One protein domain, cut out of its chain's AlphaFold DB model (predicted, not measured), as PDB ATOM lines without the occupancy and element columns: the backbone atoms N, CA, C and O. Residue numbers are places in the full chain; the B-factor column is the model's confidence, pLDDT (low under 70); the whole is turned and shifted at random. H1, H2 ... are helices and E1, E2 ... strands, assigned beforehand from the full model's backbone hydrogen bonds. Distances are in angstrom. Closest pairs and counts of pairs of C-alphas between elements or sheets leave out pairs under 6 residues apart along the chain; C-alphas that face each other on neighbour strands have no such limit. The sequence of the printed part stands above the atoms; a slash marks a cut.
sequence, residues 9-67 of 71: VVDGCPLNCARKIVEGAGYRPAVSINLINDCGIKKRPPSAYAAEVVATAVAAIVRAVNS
ATOM      1  N   VAL A   9     159.375 212.607 233.317       89.00
ATOM      2  CA  VAL A   9     159.129 212.446 234.760       89.00
ATOM      3  C   VAL A   9     157.787 211.774 235.013       89.00
ATOM      4  O   VAL A   9     156.792 212.086 234.363       89.00
ATOM      5  N   VAL A  10     157.772 210.840 235.966       86.88
ATOM      6  CA  VAL A  10     156.567 210.125 236.398       86.88
ATOM      7  C   VAL A  10     156.423 210.285 237.903       86.88
ATOM      8  O   VAL A  10     157.266 209.830 238.677       86.88
ATOM      9  N   ASP A  11     155.342 210.931 238.312       85.50
ATOM     10  CA  ASP A  11     154.998 211.196 239.697       85.50
ATOM     11  C   ASP A  11     153.830 210.309 240.131       85.50
ATOM     12  O   ASP A  11     152.780 210.284 239.501       85.50
ATOM     13  N   GLY A  12     154.010 209.584 241.234       77.31
ATOM     14  CA  GLY A  12     152.987 208.694 241.795       77.31
ATOM     15  C   GLY A  12     152.001 209.370 242.753       77.31
ATOM     16  O   GLY A  12     151.238 208.675 243.415       77.31
ATOM     17  N   CYS A  13     152.079 210.693 242.933       77.44
ATOM     18  CA  CYS A  13     151.172 211.440 243.803       77.44
ATOM     19  C   CYS A  13     151.123 212.940 243.440       77.44
ATOM     20  O   CYS A  13     152.007 213.443 242.737       77.44
ATOM     21  N   PRO A  14     150.159 213.712 243.982       80.25
ATOM     22  CA  PRO A  14     150.013 215.144 243.684       80.25
ATOM     23  C   PRO A  14     151.181 216.037 244.134       80.25
ATOM     24  O   PRO A  14     151.261 217.201 243.741       80.25
ATOM     25  N   LEU A  15     152.109 215.528 244.954       85.56
ATOM     26  CA  LEU A  15     153.255 216.312 245.432       85.56
ATOM     27  C   LEU A  15     154.281 216.611 244.329       85.56
ATOM     28  O   LEU A  15     155.035 217.578 244.474       85.56
ATOM     29  N   ASN A  16     154.273 215.839 243.236       87.19
ATOM     30  CA  ASN A  16     155.130 216.024 242.063       87.19
ATOM     31  C   ASN A  16     156.636 216.121 242.397       87.19
ATOM     32  O   ASN A  16     157.330 217.044 241.960       87.19
ATOM     33  N   CYS A  17     157.132 215.235 243.266       90.25
ATOM     34  CA  CYS A  17     158.515 215.278 243.742       90.25
ATOM     35  C   CYS A  17     159.530 214.980 242.628       90.25
ATOM     36  O   CYS A  17     160.581 215.614 242.606       90.25
ATOM     37  N   ALA A  18     159.227 214.061 241.706       89.56
ATOM     38  CA  ALA A  18     160.116 213.725 240.598       89.56
ATOM     39  C   ALA A  18     160.291 214.928 239.661       89.56
ATOM     40  O   ALA A  18     161.426 215.321 239.386       89.56
ATOM     41  N   ARG A  19     159.189 215.586 239.267       91.06
ATOM     42  CA  ARG A  19     159.240 216.833 238.485       91.06
ATOM     43  C   ARG A  19     160.092 217.910 239.161       91.06
ATOM     44  O   ARG A  19     160.998 218.455 238.538       91.06
ATOM     45  N   LYS A  20     159.841 218.183 240.446       93.75
ATOM     46  CA  LYS A  20     160.559 219.221 241.209       93.75
ATOM     47  C   LYS A  20     162.065 218.967 241.293       93.75
ATOM     48  O   LYS A  20     162.836 219.919 241.237       93.75
ATOM     49  N   ILE A  21     162.489 217.709 241.430       93.88
ATOM     50  CA  ILE A  21     163.913 217.339 241.479       93.88
ATOM     51  C   ILE A  21     164.595 217.648 240.144       93.88
ATOM     52  O   ILE A  21     165.664 218.254 240.130       93.88
ATOM     53  N   VAL A  22     163.971 217.262 239.028       90.44
ATOM     54  CA  VAL A  22     164.519 217.495 237.683       90.44
ATOM     55  C   VAL A  22     164.610 218.993 237.381       90.44
ATOM     56  O   VAL A  22     165.658 219.464 236.943       90.44
ATOM     57  N   GLU A  23     163.557 219.752 237.691       92.94
ATOM     58  CA  GLU A  23     163.543 221.213 237.537       92.94
ATOM     59  C   GLU A  23     164.594 221.899 238.421       92.94
ATOM     60  O   GLU A  23     165.321 222.776 237.956       92.94
ATOM     61  N   GLY A  24     164.727 221.473 239.682       94.19
ATOM     62  CA  GLY A  24     165.729 221.999 240.615       94.19
ATOM     63  C   GLY A  24     167.174 221.717 240.193       94.19
ATOM     64  O   GLY A  24     168.074 222.478 240.541       94.19
ATOM     65  N   ALA A  25     167.397 220.666 239.401       91.31
ATOM     66  CA  ALA A  25     168.688 220.349 238.795       91.31
ATOM     67  C   ALA A  25     168.965 221.133 237.491       91.31
ATOM     68  O   ALA A  25     169.988 220.905 236.848       91.31
ATOM     69  N   GLY A  26     168.080 222.058 237.098       92.56
ATOM     70  CA  GLY A  26     168.242 222.908 235.915       92.56
ATOM     71  C   GLY A  26     167.784 222.267 234.604       92.56
ATOM     72  O   GLY A  26     167.972 222.856 233.539       92.56
ATOM     73  N   TYR A  27     167.164 221.088 234.661       88.50
ATOM     74  CA  TYR A  27     166.601 220.425 233.490       88.50
ATOM     75  C   TYR A  27     165.145 220.830 233.275       88.50
ATOM     76  O   TYR A  27     164.411 221.130 234.215       88.50
ATOM     77  N   ARG A  28     164.697 220.785 232.019       86.62
ATOM     78  CA  ARG A  28     163.280 220.909 231.668       86.62
ATOM     79  C   ARG A  28     162.786 219.553 231.176       86.62
ATOM     80  O   ARG A  28     163.244 219.122 230.119       86.62
ATOM     81  N   PRO A  29     161.915 218.858 231.927       86.31
ATOM     82  CA  PRO A  29     161.373 217.595 231.455       86.31
ATOM     83  C   PRO A  29     160.523 217.832 230.203       86.31
ATOM     84  O   PRO A  29     159.717 218.759 230.158       86.31
ATOM     85  N   ALA A  30     160.711 216.989 229.191       86.69
ATOM     86  CA  ALA A  30     159.933 217.019 227.954       86.69
ATOM     87  C   ALA A  30     158.500 216.515 228.181       86.69
ATOM     88  O   ALA A  30     157.570 216.959 227.515       86.69
ATOM     89  N   VAL A  31     158.323 215.596 229.137       83.31
ATOM     90  CA  VAL A  31     157.033 214.988 229.487       83.31
ATOM     91  C   VAL A  31     156.933 214.859 231.004       83.31
ATOM     92  O   VAL A  31     157.890 214.443 231.656       83.31
ATOM     93  N   SER A  32     155.765 215.183 231.566       85.50
ATOM     94  CA  SER A  32     155.460 215.018 232.989       85.50
ATOM     95  C   SER A  32     154.141 214.277 233.168       85.50
ATOM     96  O   SER A  32     153.082 214.813 232.854       85.50
ATOM     97  N   ILE A  33     154.202 213.063 233.712       83.19
ATOM     98  CA  ILE A  33     153.041 212.213 233.991       83.19
ATOM     99  C   ILE A  33     152.784 212.223 235.492       83.19
ATOM    100  O   ILE A  33     153.642 211.811 236.268       83.19
ATOM    101  N   ASN A  34     151.590 212.649 235.907       80.06
ATOM    102  CA  ASN A  34     151.110 212.421 237.265       80.06
ATOM    103  C   ASN A  34     150.114 211.262 237.243       80.06
ATOM    104  O   ASN A  34     149.081 211.334 236.577       80.06
ATOM    105  N   LEU A  35     150.429 210.190 237.959       74.81
ATOM    106  CA  LEU A  35     149.528 209.066 238.157       74.81
ATOM    107  C   LEU A  35     148.453 209.506 239.163       74.81
ATOM    108  O   LEU A  35     148.614 209.353 240.371       74.81
ATOM    109  N   ILE A  36     147.368 210.103 238.650       67.88
ATOM    110  CA  ILE A  36     146.230 210.598 239.451       67.88
ATOM    111  C   ILE A  36     145.552 209.439 240.195       67.88
ATOM    112  O   ILE A  36     145.093 209.597 241.326       67.88
ATOM    113  N   ASN A  37     145.548 208.254 239.579       58.34
ATOM    114  CA  ASN A  37     145.126 207.026 240.228       58.34
ATOM    115  C   ASN A  37     146.330 206.374 240.910       58.34
ATOM    116  O   ASN A  37     147.316 206.029 240.252       58.34
ATOM    117  N   ASP A  38     146.210 206.154 242.222       60.62
ATOM    118  CA  ASP A  38     147.139 205.309 242.966       60.62
ATOM    119  C   ASP A  38     147.212 203.940 242.278       60.62
ATOM    120  O   ASP A  38     146.237 203.188 242.222       60.62
ATOM    121  N   CYS A  39     148.382 203.618 241.727       59.41
ATOM    122  CA  CYS A  39     148.629 202.342 241.062       59.41
ATOM    123  C   CYS A  39     148.787 201.178 242.062       59.41
ATOM    124  O   CYS A  39     149.182 200.080 241.673       59.41
ATOM    125  N   GLY A  40     148.550 201.410 243.359       57.91
ATOM    126  CA  GLY A  40     148.708 200.428 244.428       57.91
ATOM    127  C   GLY A  40     150.171 200.057 244.688       57.91
ATOM    128  O   GLY A  40     150.452 199.047 245.343       57.91
ATOM    129  N   ILE A  41     151.120 200.845 244.167       60.84
ATOM    130  CA  ILE A  41     152.553 200.554 244.249       60.84
ATOM    131  C   ILE A  41     153.044 200.944 245.641       60.84
ATOM    132  O   ILE A  41     153.461 202.071 245.911       60.84
ATOM    133  N   LYS A  42     153.003 199.976 246.558       60.81
ATOM    134  CA  LYS A  42     153.577 200.139 247.894       60.81
ATOM    135  C   LYS A  42     155.090 200.303 247.778       60.81
ATOM    136  O   LYS A  42     155.764 199.422 247.245       60.81
ATOM    137  N   LYS A  43     155.622 201.392 248.341       58.66
ATOM    138  CA  LYS A  43     157.068 201.577 248.505       58.66
ATOM    139  C   LYS A  43     157.629 200.396 249.298       58.66
ATOM    140  O   LYS A  43     157.276 200.201 250.458       58.66
ATOM    141  N   ARG A  44     158.488 199.606 248.663       57.94
ATOM    142  CA  ARG A  44     159.304 198.577 249.312       57.94
ATOM    143  C   ARG A  44     160.745 199.076 249.462       57.94
ATOM    144  O   ARG A  44     161.121 200.030 248.774       57.94
ATOM    145  N   PRO A  45     161.551 198.463 250.347       61.34
ATOM    146  CA  PRO A  45     162.979 198.746 250.429       61.34
ATOM    147  C   PRO A  45     163.649 198.667 249.041       61.34
ATOM    148  O   PRO A  45     163.235 197.834 248.233       61.34
ATOM    149  N   PRO A  46     164.675 199.490 248.750       55.16
ATOM    150  CA  PRO A  46     165.289 199.587 247.418       55.16
ATOM    151  C   PRO A  46     165.777 198.250 246.839       55.16
ATOM    152  O   PRO A  46     165.809 198.075 245.627       55.16
ATOM    153  N   SER A  47     166.116 197.296 247.706       59.22
ATOM    154  CA  SER A  47     166.600 195.955 247.369       59.22
ATOM    155  C   SER A  47     165.500 194.918 247.096       59.22
ATOM    156  O   SER A  47     165.809 193.744 246.917       59.22
ATOM    157  N   ALA A  48     164.219 195.304 247.089       63.47
ATOM    158  CA  ALA A  48     163.094 194.363 247.097       63.47
ATOM    159  C   ALA A  48     162.337 194.227 245.761       63.47
ATOM    160  O   ALA A  48     161.293 193.568 245.727       63.47
ATOM    161  N   TYR A  49     162.805 194.854 244.679       71.38
ATOM    162  CA  TYR A  49     162.154 194.748 243.370       71.38
ATOM    163  C   TYR A  49     162.867 193.708 242.511       71.38
ATOM    164  O   TYR A  49     164.010 193.902 242.107       71.38
ATOM    165  N   ALA A  50     162.173 192.604 242.234       79.31
ATOM    166  CA  ALA A  50     162.624 191.633 241.248       79.31
ATOM    167  C   ALA A  50     162.628 192.279 239.848       79.31
ATOM    168  O   ALA A  50     161.819 193.175 239.570       79.31
ATOM    169  N   ALA A  51     163.542 191.856 238.975       79.25
ATOM    170  CA  ALA A  51     163.753 192.473 237.665       79.25
ATOM    171  C   ALA A  51     162.472 192.488 236.806       79.25
ATOM    172  O   ALA A  51     162.222 193.427 236.052       79.25
ATOM    173  N   GLU A  52     161.611 191.491 236.985       78.56
ATOM    174  CA  GLU A  52     160.344 191.321 236.278       78.56
ATOM    175  C   GLU A  52     159.316 192.389 236.689       78.56
ATOM    176  O   GLU A  52     158.532 192.877 235.868       78.56
ATOM    177  N   VAL A  53     159.346 192.807 237.961       75.25
ATOM    178  CA  VAL A  53     158.492 193.883 238.487       75.25
ATOM    179  C   VAL A  53     158.915 195.222 237.888       75.25
ATOM    180  O   VAL A  53     158.065 196.013 237.474       75.25
ATOM    181  N   VAL A  54     160.226 195.451 237.777       81.75
ATOM    182  CA  VAL A  54     160.780 196.649 237.132       81.75
ATOM    183  C   VAL A  54     160.405 196.682 235.649       81.75
ATOM    184  O   VAL A  54     159.896 197.697 235.175       81.75
ATOM    185  N   ALA A  55     160.563 195.569 234.929       81.56
ATOM    186  CA  ALA A  55     160.196 195.471 233.514       81.56
ATOM    187  C   ALA A  55     158.702 195.755 233.275       81.56
ATOM    188  O   ALA A  55     158.343 196.466 232.334       81.56
ATOM    189  N   THR A  56     157.829 195.267 234.161       78.00
ATOM    190  CA  THR A  56     156.383 195.532 234.100       78.00
ATOM    191  C   THR A  56     156.071 197.019 234.277       78.00
ATOM    192  O   THR A  56     155.284 197.580 233.510       78.00
ATOM    193  N   ALA A  57     156.711 197.673 235.252       76.25
ATOM    194  CA  ALA A  57     156.542 199.102 235.497       76.25
ATOM    195  C   ALA A  57     157.024 199.946 234.304       76.25
ATOM    196  O   ALA A  57     156.306 200.839 233.856       76.25
ATOM    197  N   VAL A  58     158.187 199.615 233.731       82.50
ATOM    198  CA  VAL A  58     158.719 200.279 232.529       82.50
ATOM    199  C   VAL A  58     157.750 200.136 231.354       82.50
ATOM    200  O   VAL A  58     157.401 201.134 230.729       82.50
ATOM    201  N   ALA A  59     157.245 198.930 231.081       77.75
ATOM    202  CA  ALA A  59     156.303 198.705 229.986       77.75
ATOM    203  C   ALA A  59     154.982 199.479 230.164       77.75
ATOM    204  O   ALA A  59     154.403 199.952 229.185       77.75
ATOM    205  N   ALA A  60     154.485 199.616 231.398       72.88
ATOM    206  CA  ALA A  60     153.298 200.417 231.695       72.88
ATOM    207  C   ALA A  60     153.537 201.915 231.450       72.88
ATOM    208  O   ALA A  60     152.717 202.556 230.795       72.88
ATOM    209  N   ILE A  61     154.679 202.446 231.899       75.75
ATOM    210  CA  ILE A  61     155.062 203.848 231.686       75.75
ATOM    211  C   ILE A  61     155.228 204.140 230.192       75.75
ATOM    212  O   ILE A  61     154.646 205.094 229.695       75.75
ATOM    213  N   VAL A  62     155.961 203.297 229.460       79.31
ATOM    214  CA  VAL A  62     156.185 203.468 228.014       79.31
ATOM    215  C   VAL A  62     154.864 203.454 227.246       79.31
ATOM    216  O   VAL A  62     154.661 204.284 226.368       79.31
ATOM    217  N   ARG A  63     153.936 202.552 227.593       71.75
ATOM    218  CA  ARG A  63     152.595 202.554 226.992       71.75
ATOM    219  C   ARG A  63     151.842 203.844 227.287       71.75
ATOM    220  O   ARG A  63     151.306 204.411 226.350       71.75
ATOM    221  N   ALA A  64     151.836 204.314 228.532       64.38
ATOM    222  CA  ALA A  64     151.150 205.550 228.906       64.38
ATOM    223  C   ALA A  64     151.742 206.794 228.216       64.38
ATOM    224  O   ALA A  64     150.994 207.686 227.842       64.38
ATOM    225  N   VAL A  65     153.065 206.836 228.018       68.75
ATOM    226  CA  VAL A  65     153.748 207.902 227.261       68.75
ATOM    227  C   VAL A  65     153.382 207.854 225.775       68.75
ATOM    228  O   VAL A  65     153.177 208.898 225.166       68.75
ATOM    229  N   ASN A  66     153.319 206.656 225.187       73.00
ATOM    230  CA  ASN A  66     153.171 206.481 223.739       73.00
ATOM    231  C   ASN A  66     151.716 206.361 223.264       73.00
ATOM    232  O   ASN A  66     151.458 206.481 222.070       73.00
ATOM    233  N   SER A  67     150.762 206.072 224.149       58.44
ATOM    234  CA  SER A  67     149.347 206.086 223.798       58.44
ATOM    235  C   SER A  67     148.818 207.514 223.905       58.44
ATOM    236  O   SER A  67     148.700 208.029 225.014       58.44
TER     237      SER A  67
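AT A GLANCE: This is residues 9 to 67 of the 71 residues of an uncharacterized protein of Anaerolineae bacterium CG2_30_64_16 (UniProt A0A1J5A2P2). Two short strands, E1 and E2, run side by side as a small parallel sheet between the short helix H1 and the last turns of the longer helix H2. From E2 a long unnamed stretch leads away from this body, and H2 comes back toward the sheet from the far end; residues 42 to 56, of which 51 to 56 belong to H2, stick out. The printed part has 59 residues with two named strands and two named helices, in the order E1, H1, E2, H2; the sheet's order is E1, E2, and the class is mixed, helices and strands. The whole is only just loose, close to compact, with a radius of gyration of the C-alphas of 12.6 A, and the C-alphas span 32 by 29 by 20 A.

HOW THE PARTS SIT: Begin at the sheet: E1, residues 9 to 11, and E2, residues 31 to 34, are parallel neighbours, with 7 degrees between their directions. Across the pair, find N 11 and O 33 at 2.8 A and N 33 and O 9 at 2.8 A, both within hydrogen-bond range. H1, residues 17 to 24, lies between them along the chain, and E1, H1 and E2 form a strand-helix-strand unit, two parallel neighbour strands with a helix between, whose crossover is right-handed. H1 and E1 have 8 pairs of C-alphas within 8 A, the closest those of Val 9 and Arg 19, 5.8 A apart. H1 and E2 have 1 such pair, the C-alphas of Arg 19 and Ser 32, 6.9 A apart. H2, residues 51 to 66, and E2 are near each other, with 5 pairs of C-alphas within 10 A. The closest C-alphas of E1 and H2 are those of Val 10 and Ile 61, 8.0 A apart. H1 and H2 are apart. In both helices every O i to N i+4 pair is within hydrogen-bond range.

IN THESE COORDINATES: Find C-alpha 9 at (159.129, 212.446, 234.760), where E1 begins; it measures 6.6 A from first to last C-alpha. E2 measures 10.1 A and H1 10.3 A. Find C-alpha 51 at (163.753, 192.473, 237.665); from there H2 runs 22.4 A to C-alpha 66 at (153.171, 206.481, 223.739).

THE WHOLE: The two C-alphas farthest apart, those of Gly 26 and Glu 52, are 32.6 A apart. The printed part has no cut. The link from E1 to H1 is tight, that from H1 to E2 is short, and that from E2 to H2, residues 35 to 50, is long. The mean pLDDT of the printed part is 77.1; look for values under 70 at residues 36 to 48, 64 to 65 and 67.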